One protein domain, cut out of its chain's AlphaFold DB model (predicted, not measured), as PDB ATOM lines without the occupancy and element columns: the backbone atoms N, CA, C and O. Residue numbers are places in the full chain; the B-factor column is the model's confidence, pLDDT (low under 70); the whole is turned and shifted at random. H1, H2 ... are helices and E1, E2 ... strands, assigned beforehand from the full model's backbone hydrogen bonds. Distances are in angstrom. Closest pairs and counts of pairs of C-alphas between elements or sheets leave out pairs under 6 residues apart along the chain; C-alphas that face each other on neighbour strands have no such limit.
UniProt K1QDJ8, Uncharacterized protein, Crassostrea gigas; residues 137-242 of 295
ATOM      1  N   VAL A 137      90.755 137.426  88.859       93.19
ATOM      2  CA  VAL A 137      90.953 138.578  89.742       93.19
ATOM      3  C   VAL A 137      90.908 138.099  91.191       93.19
ATOM      4  O   VAL A 137      89.895 137.559  91.637       93.19
ATOM      5  N   LEU A 138      92.017 138.262  91.911       91.69
ATOM      6  CA  LEU A 138      92.188 137.801  93.292       91.69
ATOM      7  C   LEU A 138      92.876 138.878  94.131       91.69
ATOM      8  O   LEU A 138      93.577 139.740  93.605       91.69
ATOM      9  N   SER A 139      92.708 138.812  95.453       91.44
ATOM     10  CA  SER A 139      93.532 139.610  96.360       91.44
ATOM     11  C   SER A 139      94.935 139.005  96.468       91.44
ATOM     12  O   SER A 139      95.112 137.783  96.417       91.44
ATOM     13  N   SER A 140      95.938 139.865  96.651       89.06
ATOM     14  CA  SER A 140      97.345 139.452  96.755       89.06
ATOM     15  C   SER A 140      97.573 138.403  97.855       89.06
ATOM     16  O   SER A 140      98.289 137.427  97.640       89.06
ATOM     17  N   GLY A 141      96.877 138.518  98.995       89.25
ATOM     18  CA  GLY A 141      96.970 137.542 100.088       89.25
ATOM     19  C   GLY A 141      96.495 136.137  99.699       89.25
ATOM     20  O   GLY A 141      97.176 135.153  99.985       89.25
ATOM     21  N   VAL A 142      95.366 136.032  98.989       89.88
ATOM     22  CA  VAL A 142      94.820 134.740  98.529       89.88
ATOM     23  C   VAL A 142      95.720 134.120  97.465       89.88
ATOM     24  O   VAL A 142      95.983 132.914  97.499       89.88
ATOM     25  N   ALA A 143      96.215 134.940  96.538       92.25
ATOM     26  CA  ALA A 143      97.126 134.495  95.495       92.25
ATOM     27  C   ALA A 143      98.447 133.971  96.079       92.25
ATOM     28  O   ALA A 143      98.897 132.889  95.697       92.25
ATOM     29  N   ALA A 144      99.026 134.687  97.048       90.88
ATOM     30  CA  ALA A 144     100.248 134.281  97.734       90.88
ATOM     31  C   ALA A 144     100.065 132.962  98.504       90.88
ATOM     32  O   ALA A 144     100.895 132.062  98.373       90.88
ATOM     33  N   ALA A 145      98.948 132.805  99.224       91.94
ATOM     34  CA  ALA A 145      98.627 131.581  99.964       91.94
ATOM     35  C   ALA A 145      98.488 130.341  99.059       91.94
ATOM     36  O   ALA A 145      98.737 129.222  99.498       91.94
ATOM     37  N   ASN A 146      98.116 130.536  97.792       91.81
ATOM     38  CA  ASN A 146      97.918 129.463  96.815       91.81
ATOM     39  C   ASN A 146      99.051 129.362  95.781       91.81
ATOM     40  O   ASN A 146      98.902 128.669  94.772       91.81
ATOM     41  N   HIS A 147     100.180 130.039  96.021       93.31
ATOM     42  CA  HIS A 147     101.349 130.059  95.134       93.31
ATOM     43  C   HIS A 147     101.024 130.467  93.686       93.31
ATOM     44  O   HIS A 147     101.568 129.912  92.724       93.31
ATOM     45  N   MET A 148     100.118 131.426  93.520       95.56
ATOM     46  CA  MET A 148      99.756 131.989  92.222       95.56
ATOM     47  C   MET A 148     100.663 133.170  91.876       95.56
ATOM     48  O   MET A 148     101.197 133.843  92.755       95.56
ATOM     49  N   ILE A 149     100.842 133.421  90.581       94.75
ATOM     50  CA  ILE A 149     101.691 134.499  90.067       94.75
ATOM     51  C   ILE A 149     100.812 135.485  89.311       94.75
ATOM     52  O   ILE A 149      99.904 135.082  88.582       94.75
ATOM     53  N   GLU A 150     101.081 136.773  89.485       95.12
ATOM     54  CA  GLU A 150     100.399 137.821  88.736       95.12
ATOM     55  C   GLU A 150     100.779 137.738  87.248       95.12
ATOM     56  O   GLU A 150     101.957 137.644  86.897       95.12
ATOM     57  N   LEU A 151      99.784 137.733  86.359       94.56
ATOM     58  CA  LEU A 151     100.010 137.602  84.918       94.56
ATOM     59  C   LEU A 151     100.706 138.845  84.345       94.56
ATOM     60  O   LEU A 151     101.581 138.728  83.486       94.56
ATOM     61  N   MET A 152     100.311 140.018  84.835       93.25
ATOM     62  CA  MET A 152     100.852 141.331  84.491       93.25
ATOM     63  C   MET A 152     100.918 142.188  85.755       93.25
ATOM     64  O   MET A 152      99.993 142.108  86.563       93.25
ATOM     65  N   PRO A 153     101.947 143.028  85.927       90.81
ATOM     66  CA  PRO A 153     102.097 143.833  87.135       90.81
ATOM     67  C   PRO A 153     100.918 144.797  87.325       90.81
ATOM     68  O   PRO A 153     100.496 145.451  86.371       90.81
ATOM     69  N   ASN A 154     100.438 144.928  88.565       90.00
ATOM     70  CA  ASN A 154      99.359 145.841  88.979       90.00
ATOM     71  C   ASN A 154      97.986 145.559  88.345       90.00
ATOM     72  O   ASN A 154      97.124 146.438  88.311       90.00
ATOM     73  N   THR A 155      97.761 144.348  87.841       90.56
ATOM     74  CA  THR A 155      96.470 143.950  87.265       90.56
ATOM     75  C   THR A 155      95.617 143.153  88.237       90.56
ATOM     76  O   THR A 155      94.432 142.984  87.978       90.56
ATOM     77  N   ASN A 156      96.177 142.655  89.344       92.75
ATOM     78  CA  ASN A 156      95.518 141.738  90.280       92.75
ATOM     79  C   ASN A 156      94.918 140.488  89.607       92.75
ATOM     80  O   ASN A 156      94.028 139.843  90.164       92.75
ATOM     81  N   VAL A 157      95.387 140.141  88.404       95.00
ATOM     82  CA  VAL A 157      94.983 138.941  87.669       95.00
ATOM     83  C   VAL A 157      96.052 137.882  87.881       95.00
ATOM     84  O   VAL A 157      97.178 138.017  87.405       95.00
ATOM     85  N   TYR A 158      95.692 136.810  88.575       95.81
ATOM     86  CA  TYR A 158      96.633 135.773  88.984       95.81
ATOM     87  C   TYR A 158      96.376 134.457  88.257       95.81
ATOM     88  O   TYR A 158      95.235 134.067  87.999       95.81
ATOM     89  N   ILE A 159      97.460 133.748  87.951       95.94
ATOM     90  CA  ILE A 159      97.463 132.457  87.267       95.94
ATOM     91  C   ILE A 159      98.394 131.472  87.977       95.94
ATOM     92  O   ILE A 159      99.389 131.850  88.600       95.94
ATOM     93  N   TYR A 160      98.097 130.179  87.859       95.75
ATOM     94  CA  TYR A 160      98.984 129.144  88.367       95.75
ATOM     95  C   TYR A 160     100.288 129.053  87.555       95.75
ATOM     96  O   TYR A 160     100.257 129.063  86.318       95.75
ATOM     97  N   PRO A 161     101.444 128.846  88.216       95.25
ATOM     98  CA  PRO A 161     102.732 128.705  87.534       95.25
ATOM     99  C   PRO A 161     102.755 127.569  86.503       95.25
ATOM    100  O   PRO A 161     103.450 127.651  85.488       95.25
ATOM    101  N   LYS A 162     101.995 126.494  86.751       94.38
ATOM    102  CA  LYS A 162     101.868 125.349  85.839       94.38
ATOM    103  C   LYS A 162     101.296 125.777  84.486       94.38
ATOM    104  O   LYS A 162     101.869 125.431  83.456       94.38
ATOM    105  N   ASP A 163     100.220 126.557  84.494       94.00
ATOM    106  CA  ASP A 163      99.575 127.043  83.275       94.00
ATOM    107  C   ASP A 163     100.433 128.078  82.561       94.00
ATOM    108  O   ASP A 163     100.598 128.010  81.342       94.00
ATOM    109  N   LEU A 164     101.084 128.963  83.317       94.88
ATOM    110  CA  LEU A 164     102.001 129.954  82.760       94.88
ATOM    111  C   LEU A 164     103.166 129.300  81.995       94.88
ATOM    112  O   LEU A 164     103.539 129.752  80.911       94.88
ATOM    113  N   LYS A 165     103.704 128.178  82.495       95.06
ATOM    114  CA  LYS A 165     104.727 127.392  81.779       95.06
ATOM    115  C   LYS A 165     104.214 126.863  80.437       95.06
ATOM    116  O   LYS A 165     104.963 126.869  79.462       95.06
ATOM    117  N   VAL A 166     102.962 126.410  80.365       94.44
ATOM    118  CA  VAL A 166     102.367 125.906  79.114       94.44
ATOM    119  C   VAL A 166     102.146 127.042  78.117       94.44
ATOM    120  O   VAL A 166     102.442 126.877  76.934       94.44
ATOM    121  N   VAL A 167     101.699 128.207  78.591       94.56
ATOM    122  CA  VAL A 167     101.540 129.422  77.776       94.56
ATOM    123  C   VAL A 167     102.876 129.859  77.183       94.56
ATOM    124  O   VAL A 167     102.975 130.132  75.986       94.56
ATOM    125  N   ASN A 168     103.939 129.866  77.987       93.44
ATOM    126  CA  ASN A 168     105.265 130.277  77.531       93.44
ATOM    127  C   ASN A 168     105.820 129.385  76.416       93.44
ATOM    128  O   ASN A 168     106.466 129.900  75.510       93.44
ATOM    129  N   LYS A 169     105.480 128.091  76.408       94.06
ATOM    130  CA  LYS A 169     105.871 127.149  75.346       94.06
ATOM    131  C   LYS A 169     105.161 127.374  74.006       94.06
ATOM    132  O   LYS A 169     105.576 126.802  73.004       94.06
ATOM    133  N   LYS A 170     104.066 128.142  73.961       91.25
ATOM    134  CA  LYS A 170     103.361 128.436  72.704       91.25
ATOM    135  C   LYS A 170     104.136 129.476  71.894       91.25
ATOM    136  O   LYS A 170     104.587 130.466  72.461       91.25
ATOM    137  N   SER A 171     104.244 129.264  70.583       87.75
ATOM    138  CA  SER A 171     104.981 130.143  69.667       87.75
ATOM    139  C   SER A 171     104.219 131.423  69.305       87.75
ATOM    140  O   SER A 171     104.811 132.490  69.289       87.75
ATOM    141  N   SER A 172     102.907 131.338  69.067       92.81
ATOM    142  CA  SER A 172     102.072 132.486  68.668       92.81
ATOM    143  C   SER A 172     101.336 133.121  69.854       92.81
ATOM    144  O   SER A 172     100.816 132.416  70.727       92.81
ATOM    145  N   GLY A 173     101.218 134.451  69.843       92.38
ATOM    146  CA  GLY A 173     100.376 135.237  70.748       92.38
ATOM    147  C   GLY A 173      98.908 134.836  70.691       92.38
ATOM    148  O   GLY A 173      98.271 134.678  71.731       92.38
ATOM    149  N   CYS A 174      98.386 134.540  69.501       93.19
ATOM    150  CA  CYS A 174      97.036 134.001  69.332       93.19
ATOM    151  C   CYS A 174      96.850 132.675  70.090       93.19
ATOM    152  O   CYS A 174      95.822 132.454  70.739       93.19
ATOM    153  N   ALA A 175      97.848 131.787  70.041       90.69
ATOM    154  CA  ALA A 175      97.815 130.515  70.764       90.69
ATOM    155  C   ALA A 175      97.943 130.713  72.285       90.69
ATOM    156  O   ALA A 175      97.222 130.057  73.043       90.69
ATOM    157  N   LYS A 176      98.806 131.639  72.729       94.69
ATOM    158  CA  LYS A 176      98.937 132.043  74.140       94.69
ATOM    159  C   LYS A 176      97.612 132.575  74.683       94.69
ATOM    160  O   LYS A 176      97.110 132.050  75.674       94.69
ATOM    161  N   ALA A 177      97.008 133.540  73.994       95.25
ATOM    162  CA  ALA A 177      95.753 134.174  74.386       95.25
ATOM    163  C   ALA A 177      94.602 133.164  74.469       95.25
ATOM    164  O   ALA A 177      93.864 133.126  75.454       95.25
ATOM    165  N   ARG A 178      94.478 132.276  73.471       94.25
ATOM    166  CA  ARG A 178      93.482 131.197  73.508       94.25
ATOM    167  C   ARG A 178      93.705 130.272  74.697       94.25
ATOM    168  O   ARG A 178      92.725 129.927  75.349       94.25
ATOM    169  N   TYR A 179      94.936 129.849  74.980       94.94
ATOM    170  CA  TYR A 179      95.198 128.974  76.126       94.94
ATOM    171  C   TYR A 179      94.857 129.670  77.446       94.94
ATOM    172  O   TYR A 179      94.123 129.101  78.249       94.94
ATOM    173  N   LEU A 180      95.310 130.914  77.630       95.25
ATOM    174  CA  LEU A 180      95.001 131.716  78.815       95.25
ATOM    175  C   LEU A 180      93.491 131.803  79.045       95.25
ATOM    176  O   LEU A 180      93.031 131.553  80.151       95.25
ATOM    177  N   LEU A 181      92.703 132.028  77.991       94.12
ATOM    178  CA  LEU A 181      91.245 132.065  78.107       94.12
ATOM    179  C   LEU A 181      90.651 130.767  78.694       94.12
ATOM    180  O   LEU A 181      89.697 130.838  79.457       94.12
ATOM    181  N   SER A 182      91.226 129.599  78.379       93.25
ATOM    182  CA  SER A 182      90.818 128.316  78.985       93.25
ATOM    183  C   SER A 182      91.308 128.126  80.418       93.25
ATOM    184  O   SER A 182      90.710 127.348  81.153       93.25
ATOM    185  N   ALA A 183      92.392 128.790  80.819       92.75
ATOM    186  CA  ALA A 183      92.860 128.745  82.201       92.75
ATOM    187  C   ALA A 183      91.927 129.557  83.119       92.75
ATOM    188  O   ALA A 183      91.572 129.104  84.207       92.75
ATOM    189  N   PHE A 184      91.480 130.728  82.651       93.62
ATOM    190  CA  PHE A 184      90.599 131.622  83.409       93.62
ATOM    191  C   PHE A 184      89.121 131.199  83.388       93.62
ATOM    192  O   PHE A 184      88.449 131.313  84.410       93.62
ATOM    193  N   TYR A 185      88.617 130.684  82.262       93.06
ATOM    194  CA  TYR A 185      87.191 130.388  82.074       93.06
ATOM    195  C   TYR A 185      86.937 128.945  81.652       93.06
ATOM    196  O   TYR A 185      87.737 128.341  80.937       93.06
ATOM    197  N   THR A 186      85.827 128.360  82.118       91.25
ATOM    198  CA  THR A 186      85.405 127.029  81.658       91.25
ATOM    199  C   THR A 186      84.766 127.180  80.289       91.25
ATOM    200  O   THR A 186      84.355 128.271  79.892       91.25
ATOM    201  N   ASN A 187      84.661 126.076  79.554       91.44
ATOM    202  CA  ASN A 187      83.945 126.101  78.283       91.44
ATOM    203  C   ASN A 187      82.494 126.564  78.480       91.44
ATOM    204  O   ASN A 187      82.025 127.378  77.692       91.44
ATOM    205  N   ASP A 188      81.842 126.141  79.564       89.38
ATOM    206  CA  ASP A 188      80.460 126.520  79.877       89.38
ATOM    207  C   ASP A 188      80.322 128.024  80.127       89.38
ATOM    208  O   ASP A 188      79.448 128.666  79.555       89.38
ATOM    209  N   GLU A 189      81.240 128.627  80.888       90.88
ATOM    210  CA  GLU A 189      81.241 130.076  81.122       90.88
ATOM    211  C   GLU A 189      81.484 130.871  79.837       90.88
ATOM    212  O   GLU A 189      80.896 131.934  79.641       90.88
ATOM    213  N   LEU A 190      82.347 130.372  78.947       90.62
ATOM    214  CA  LEU A 190      82.590 131.004  77.651       90.62
ATOM    215  C   LEU A 190      81.356 130.915  76.744       90.62
ATOM    216  O   LEU A 190      81.068 131.865  76.010       90.62
ATOM    217  N   VAL A 191      80.625 129.799  76.797       89.00
ATOM    218  CA  VAL A 191      79.370 129.606  76.060       89.00
ATOM    219  C   VAL A 191      78.267 130.509  76.617       89.00
ATOM    220  O   VAL A 191      77.619 131.204  75.834       89.00
ATOM    221  N   GLU A 192      78.106 130.563  77.943       88.31
ATOM    222  CA  GLU A 192      77.126 131.409  78.640       88.31
ATOM    223  C   GLU A 192      77.391 132.900  78.385       88.31
ATOM    224  O   GLU A 192      76.478 133.658  78.052       88.31
ATOM    225  N   ALA A 193      78.654 133.333  78.471       86.75
ATOM    226  CA  ALA A 193      79.038 134.705  78.154       86.75
ATOM    227  C   ALA A 193      78.738 135.044  76.688       86.75
ATOM    228  O   ALA A 193      78.303 136.154  76.367       86.75
ATOM    229  N   GLY A 194      78.979 134.091  75.782       81.88
ATOM    230  CA  GLY A 194      78.615 134.132  74.370       81.88
ATOM    231  C   GLY A 194      79.341 135.179  73.515       81.88
ATOM    232  O   GLY A 194      79.237 135.124  72.286       81.88
ATOM    233  N   ASN A 195      80.029 136.156  74.108       87.19
ATOM    234  CA  ASN A 195      80.951 137.088  73.463       87.19
ATOM    235  C   ASN A 195      81.954 137.669  74.480       87.19
ATOM    236  O   ASN A 195      81.808 137.494  75.684       87.19
ATOM    237  N   LEU A 196      82.975 138.377  73.981       86.12
ATOM    238  CA  LEU A 196      83.995 138.993  74.837       86.12
ATOM    239  C   LEU A 196      83.477 140.238  75.580       86.12
ATOM    240  O   LEU A 196      83.809 140.429  76.740       86.12
ATOM    241  N   SER A 197      82.675 141.087  74.922       82.25
ATOM    242  CA  SER A 197      82.371 142.450  75.404       82.25
ATOM    243  C   SER A 197      80.986 142.646  76.037       82.25
ATOM    244  O   SER A 197      80.679 143.756  76.457       82.25
ATOM    245  N   GLY A 198      80.119 141.633  76.043       81.38
ATOM    246  CA  GLY A 198      78.727 141.744  76.512       81.38
ATOM    247  C   GLY A 198      77.758 142.407  75.524       81.38
ATOM    248  O   GLY A 198      76.620 142.722  75.855       81.38
ATOM    249  N   ALA A 199      78.169 142.625  74.271       80.50
ATOM    250  CA  ALA A 199      77.310 143.258  73.269       80.50
ATOM    251  C   ALA A 199      76.014 142.454  73.022       80.50
ATOM    252  O   ALA A 199      76.023 141.224  73.077       80.50
ATOM    253  N   ARG A 200      74.922 143.143  72.661       79.12
ATOM    254  CA  ARG A 200      73.603 142.542  72.366       79.12
ATOM    255  C   ARG A 200      72.986 141.789  73.559       79.12
ATOM    256  O   ARG A 200      72.573 140.644  73.404       79.12
ATOM    257  N   ASN A 201      72.930 142.436  74.725       79.06
ATOM    258  CA  ASN A 201      72.305 141.914  75.953       79.06
ATOM    259  C   ASN A 201      72.905 140.590  76.453       79.06
ATOM    260  O   ASN A 201      72.211 139.777  77.058       79.06
ATOM    261  N   LYS A 202      74.192 140.358  76.186       83.50
ATOM    262  CA  LYS A 202      74.919 139.201  76.717       83.50
ATOM    263  C   LYS A 202      75.704 139.605  77.960       83.50
ATOM    264  O   LYS A 202      76.127 140.750  78.072       83.50
ATOM    265  N   LYS A 203      75.956 138.649  78.855       83.56
ATOM    266  CA  LYS A 203      76.725 138.858  80.095       83.56
ATOM    267  C   LYS A 203      78.140 139.391  79.826       83.56
ATOM    268  O   LYS A 203      78.607 140.269  80.542       83.56
ATOM    269  N   GLY A 204      78.781 138.911  78.755       86.69
ATOM    270  CA  GLY A 204      80.166 139.255  78.428       86.69
ATOM    271  C   GLY A 204      81.175 138.633  79.394       86.69
ATOM    272  O   GLY A 204      80.802 138.014  80.391       86.69
ATOM    273  N   LEU A 205      82.461 138.770  79.074       91.81
ATOM    274  CA  LEU A 205      83.549 138.354  79.958       91.81
ATOM    275  C   LEU A 205      84.061 139.541  80.772       91.81
ATOM    276  O   LEU A 205      83.833 140.701  80.419       91.81
ATOM    277  N   ASP A 206      84.783 139.240  81.850       91.56
ATOM    278  CA  ASP A 206      85.431 140.267  82.654       91.56
ATOM    279  C   ASP A 206      86.448 141.035  81.795       91.56
ATOM    280  O   ASP A 206      87.393 140.460  81.240       91.56
ATOM    281  N   LYS A 207      86.225 142.347  81.670       92.31
ATOM    282  CA  LYS A 207      87.025 143.226  80.813       92.31
ATOM    283  C   LYS A 207      88.472 143.318  81.284       92.31
ATOM    284  O   LYS A 207      89.356 143.382  80.436       92.31
ATOM    285  N   GLN A 208      88.709 143.304  82.594       93.25
ATOM    286  CA  GLN A 208      90.045 143.374  83.176       93.25
ATOM    287  C   GLN A 208      90.827 142.111  82.819       93.25
ATOM    288  O   GLN A 208      91.905 142.210  82.243       93.25
ATOM    289  N   ILE A 209      90.237 140.929  83.022       94.50
ATOM    290  CA  ILE A 209      90.879 139.657  82.654       94.50
ATOM    291  C   ILE A 209      91.178 139.610  81.149       94.50
ATOM    292  O   ILE A 209      92.286 139.255  80.746       94.50
ATOM    293  N   VAL A 210      90.207 139.969  80.301       94.88
ATOM    294  CA  VAL A 210      90.390 139.944  78.838       94.88
ATOM    295  C   VAL A 210      91.492 140.910  78.402       94.88
ATOM    296  O   VAL A 210      92.342 140.526  77.599       94.88
ATOM    297  N   GLN A 211      91.513 142.126  78.950       95.06
ATOM    298  CA  GLN A 211      92.534 143.125  78.642       95.06
ATOM    299  C   GLN A 211      93.928 142.641  79.054       95.06
ATOM    300  O   GLN A 211      94.849 142.673  78.239       95.06
ATOM    301  N   THR A 212      94.071 142.088  80.261       96.19
ATOM    302  CA  THR A 212      95.348 141.546  80.737       96.19
ATOM    303  C   THR A 212      95.856 140.397  79.863       96.19
ATOM    304  O   THR A 212      97.048 140.323  79.569       96.19
ATOM    305  N   ILE A 213      94.971 139.508  79.396       96.19
ATOM    306  CA  ILE A 213      95.342 138.424  78.468       96.19
ATOM    307  C   ILE A 213      95.874 138.990  77.148       96.19
ATOM    308  O   ILE A 213      96.859 138.479  76.611       96.19
ATOM    309  N   ILE A 214      95.207 140.013  76.611       95.69
ATOM    310  CA  ILE A 214      95.585 140.648  75.349       95.69
ATOM    311  C   ILE A 214      96.954 141.318  75.481       95.69
ATOM    312  O   ILE A 214      97.838 141.048  74.672       95.69
ATOM    313  N   GLU A 215      97.146 142.138  76.513       95.50
ATOM    314  CA  GLU A 215      98.414 142.826  76.777       95.50
ATOM    315  C   GLU A 215      99.559 141.835  76.964       95.50
ATOM    316  O   GLU A 215     100.607 141.971  76.335       95.50
ATOM    317  N   TYR A 216      99.336 140.782  77.751       95.62
ATOM    318  CA  TYR A 216     100.327 139.733  77.944       95.62
ATOM    319  C   TYR A 216     100.706 139.047  76.622       95.62
ATOM    320  O   TYR A 216     101.885 138.801  76.360       95.62
ATOM    321  N   ALA A 217      99.722 138.730  75.775       94.69
ATOM    322  CA  ALA A 217      99.972 138.082  74.492       94.69
ATOM    323  C   ALA A 217     100.758 138.988  73.533       94.69
ATOM    324  O   ALA A 217     101.702 138.508  72.909       94.69
ATOM    325  N   VAL A 218     100.426 140.282  73.466       95.50
ATOM    326  CA  VAL A 218     101.158 141.279  72.665       95.50
ATOM    327  C   VAL A 218     102.581 141.487  73.193       95.50
ATOM    328  O   VAL A 218     103.508 141.627  72.414       95.50
ATOM    329  N   LEU A 219     102.798 141.467  74.509       94.19
ATOM    330  CA  LEU A 219     104.140 141.649  75.080       94.19
ATOM    331  C   LEU A 219     105.053 140.431  74.904       94.19
ATOM    332  O   LEU A 219     106.275 140.554  74.977       94.19
ATOM    333  N   LYS A 220     104.477 139.236  74.752       93.00
ATOM    334  CA  LYS A 220     105.217 137.966  74.659       93.00
ATOM    335  C   LYS A 220     105.233 137.370  73.250       93.00
ATOM    336  O   LYS A 220     105.619 136.208  73.106       93.00
ATOM    337  N   SER A 221     104.787 138.112  72.242       91.50
ATOM    338  CA  SER A 221     104.822 137.700  70.837       91.50
ATOM    339  C   SER A 221     104.800 138.913  69.911       91.50
ATOM    340  O   SER A 221     104.394 139.987  70.330       91.50
ATOM    341  N   ASP A 222     105.143 138.717  68.643       90.62
ATOM    342  CA  ASP A 222     105.080 139.775  67.624       90.62
ATOM    343  C   ASP A 222     103.699 139.861  66.932       90.62
ATOM    344  O   ASP A 222     103.537 140.537  65.913       90.62
ATOM    345  N   ASP A 223     102.688 139.158  67.462       92.69
ATOM    346  CA  ASP A 223     101.341 139.138  66.891       92.69
ATOM    347  C   ASP A 223     100.637 140.488  67.103       92.69
ATOM    348  O   ASP A 223     100.673 141.094  68.179       92.69
ATOM    349  N   LYS A 224      99.906 140.947  66.081       93.56
ATOM    350  CA  LYS A 224      99.151 142.200  66.165       93.56
ATOM    351  C   LYS A 224      97.968 142.063  67.119       93.56
ATOM    352  O   LYS A 224      97.271 141.047  67.161       93.56
ATOM    353  N   LEU A 225      97.652 143.167  67.797       94.56
ATOM    354  CA  LEU A 225      96.481 143.301  68.668       94.56
ATOM    355  C   LEU A 225      95.173 142.853  67.986       94.56
ATOM    356  O   LEU A 225      94.307 142.240  68.616       94.56
ATOM    357  N   THR A 226      95.017 143.154  66.696       94.06
ATOM    358  CA  THR A 226      93.846 142.762  65.898       94.06
ATOM    359  C   THR A 226      93.715 141.250  65.781       94.06
ATOM    360  O   THR A 226      92.620 140.717  65.971       94.06
ATOM    361  N   ASP A 227      94.821 140.556  65.533       92.25
ATOM    362  CA  ASP A 227      94.844 139.116  65.269       92.25
ATOM    363  C   ASP A 227      94.549 138.340  66.550       92.25
ATOM    364  O   ASP A 227      93.723 137.426  66.556       92.25
ATOM    365  N   ILE A 228      95.106 138.798  67.674       94.06
ATOM    366  CA  ILE A 228      94.812 138.264  69.007       94.06
ATOM    367  C   ILE A 228      93.320 138.434  69.342       94.06
ATOM    368  O   ILE A 228      92.659 137.480  69.765       94.06
ATOM    369  N   ASN A 229      92.745 139.613  69.085       94.25
ATOM    370  CA  ASN A 229      91.315 139.861  69.294       94.25
ATOM    371  C   ASN A 229      90.423 138.982  68.404       94.25
ATOM    372  O   ASN A 229      89.379 138.490  68.842       94.25
ATOM    373  N   ILE A 230      90.806 138.773  67.142       90.62
ATOM    374  CA  ILE A 230      90.109 137.850  66.238       90.62
ATOM    375  C   ILE A 230      90.217 136.418  66.771       90.62
ATOM    376  O   ILE A 230      89.211 135.711  66.822       90.62
ATOM    377  N   ALA A 231      91.395 135.999  67.232       91.19
ATOM    378  CA  ALA A 231      91.633 134.660  67.749       91.19
ATOM    379  C   ALA A 231      90.801 134.344  69.001       91.19
ATOM    380  O   ALA A 231      90.279 133.229  69.105       91.19
ATOM    381  N   LEU A 232      90.651 135.310  69.914       93.00
ATOM    382  CA  LEU A 232      89.805 135.197  71.104       93.00
ATOM    383  C   LEU A 232      88.319 135.117  70.734       93.00
ATOM    384  O   LEU A 232      87.628 134.195  71.172       93.00
ATOM    385  N   ARG A 233      87.833 136.021  69.870       92.25
ATOM    386  CA  ARG A 233      86.437 135.997  69.392       92.25
ATOM    387  C   ARG A 233      86.114 134.693  68.674       92.25
ATOM    388  O   ARG A 233      85.091 134.080  68.955       92.25
ATOM    389  N   SER A 234      87.004 134.255  67.787       91.94
ATOM    390  CA  SER A 234      86.871 133.006  67.035       91.94
ATOM    391  C   SER A 234      86.756 131.798  67.964       91.94
ATOM    392  O   SER A 234      85.896 130.950  67.743       91.94
ATOM    393  N   LYS A 235      87.543 131.751  69.047       90.56
ATOM    394  CA  LYS A 235      87.454 130.676  70.040       90.56
ATOM    395  C   LYS A 235      86.098 130.642  70.750       90.56
ATOM    396  O   LYS A 235      85.496 129.575  70.832       90.56
ATOM    397  N   VAL A 236      85.612 131.783  71.242       91.25
ATOM    398  CA  VAL A 236      84.300 131.855  71.914       91.25
ATOM    399  C   VAL A 236      83.181 131.473  70.944       91.25
ATOM    400  O   VAL A 236      82.353 130.624  71.265       91.25
ATOM    401  N   SER A 237      83.199 132.018  69.725       88.69
ATOM    402  CA  SER A 237      82.227 131.668  68.684       88.69
ATOM    403  C   SER A 237      82.249 130.177  68.344       88.69
ATOM    404  O   SER A 237      81.190 129.577  68.194       88.69
ATOM    405  N   ALA A 238      83.433 129.561  68.254       84.50
ATOM    406  CA  ALA A 238      83.560 128.131  67.991       84.50
ATOM    407  C   ALA A 238      82.912 127.291  69.100       84.50
ATOM    408  O   ALA A 238      82.133 126.393  68.790       84.50
ATOM    409  N   LEU A 239      83.162 127.615  70.373       88.12
ATOM    410  CA  LEU A 239      82.550 126.914  71.508       88.12
ATOM    411  C   LEU A 239      81.023 127.046  71.512       88.12
ATOM    412  O   LEU A 239      80.322 126.049  71.656       88.12
ATOM    413  N   VAL A 240      80.499 128.251  71.269       86.69
ATOM    414  CA  VAL A 240      79.049 128.486  71.171       86.69
ATOM    415  C   VAL A 240      78.433 127.678  70.023       86.69
ATOM    416  O   VAL A 240      77.378 127.067  70.190       86.69
ATOM    417  N   CYS A 241      79.086 127.638  68.859       83.38
ATOM    418  CA  CYS A 241      78.626 126.839  67.722       83.38
ATOM    419  C   CYS A 241      78.624 125.336  68.030       83.38
ATOM    420  O   CYS A 241      77.685 124.642  67.643       83.38
ATOM    421  N   VAL A 242      79.654 124.832  68.716       82.25
ATOM    422  CA  VAL A 242      79.738 123.421  69.121       82.25
ATOM    423  C   VAL A 242      78.645 123.078  70.135       82.25
ATOM    424  O   VAL A 242      77.969 122.070  69.950       82.25
TER     425      VAL A 242
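This is residues 137 to 242 of the 295 residues of an uncharacterized protein of Crassostrea gigas (UniProt K1QDJ8). Helix H3 makes the core, with H2, H5 and H6 packed round it. At one end of the longest axis lie H1 and the short strand E1; at the other, H4 crosses the last part of H6 beside the long loop of residues 194 to 206. The printed part has 106 residues, in the order H1, E1, H2, H3, H4, H5, H6, mostly helix. It is compact, with a radius of gyration of the C-alphas of 13.6 A and spans of 37 by 29 by 22 A.

H1, residues 140 to 145, begins at C-alpha 140 (97.345, 139.452, 96.755). E1 is residues 157 to 159 and H2 residues 161 to 168. H3, residues 173 to 184, is 16.4 A long. H4 is residues 187 to 193. H5, residues 207 to 219, measures 18.1 A. H6, residues 225 to 242, measures 26.0 A and ends at C-alpha 242 (79.738, 123.421, 69.121).

H2 and H3 form a helical hairpin and touch at Val 167 and Lys 176, their closest C-alphas, 5.2 A apart. H3 touches H5, closest C-alphas Gly 173 and Ala 217 at 4.7 A, at a shallow tilt of 34 degrees, only just short of steep. Residues 227 to 235 of H6 touch H3 at a steep tilt of 50 degrees, closest C-alphas Cys 174 and Ile 228 at 4.8 A. Residues 236 to 240 of H6 touch H4, about perpendicular at 77 degrees, closest C-alphas Val 191 and Val 240 at 5.0 A. H1 touches no helix. E1 pairs with no named strand, but residues 149 to 150 pair antiparallel with its residues 158 to 159. In each of the six helices every O i to N i+4 pair is within hydrogen-bond range.

The farthest C-alphas, Ala 145 and Arg 200, are 38.8 A apart. The printed part has no cut. The links H1 to E1 and H4 to H5 are long. No printed residue has a pLDDT under 70.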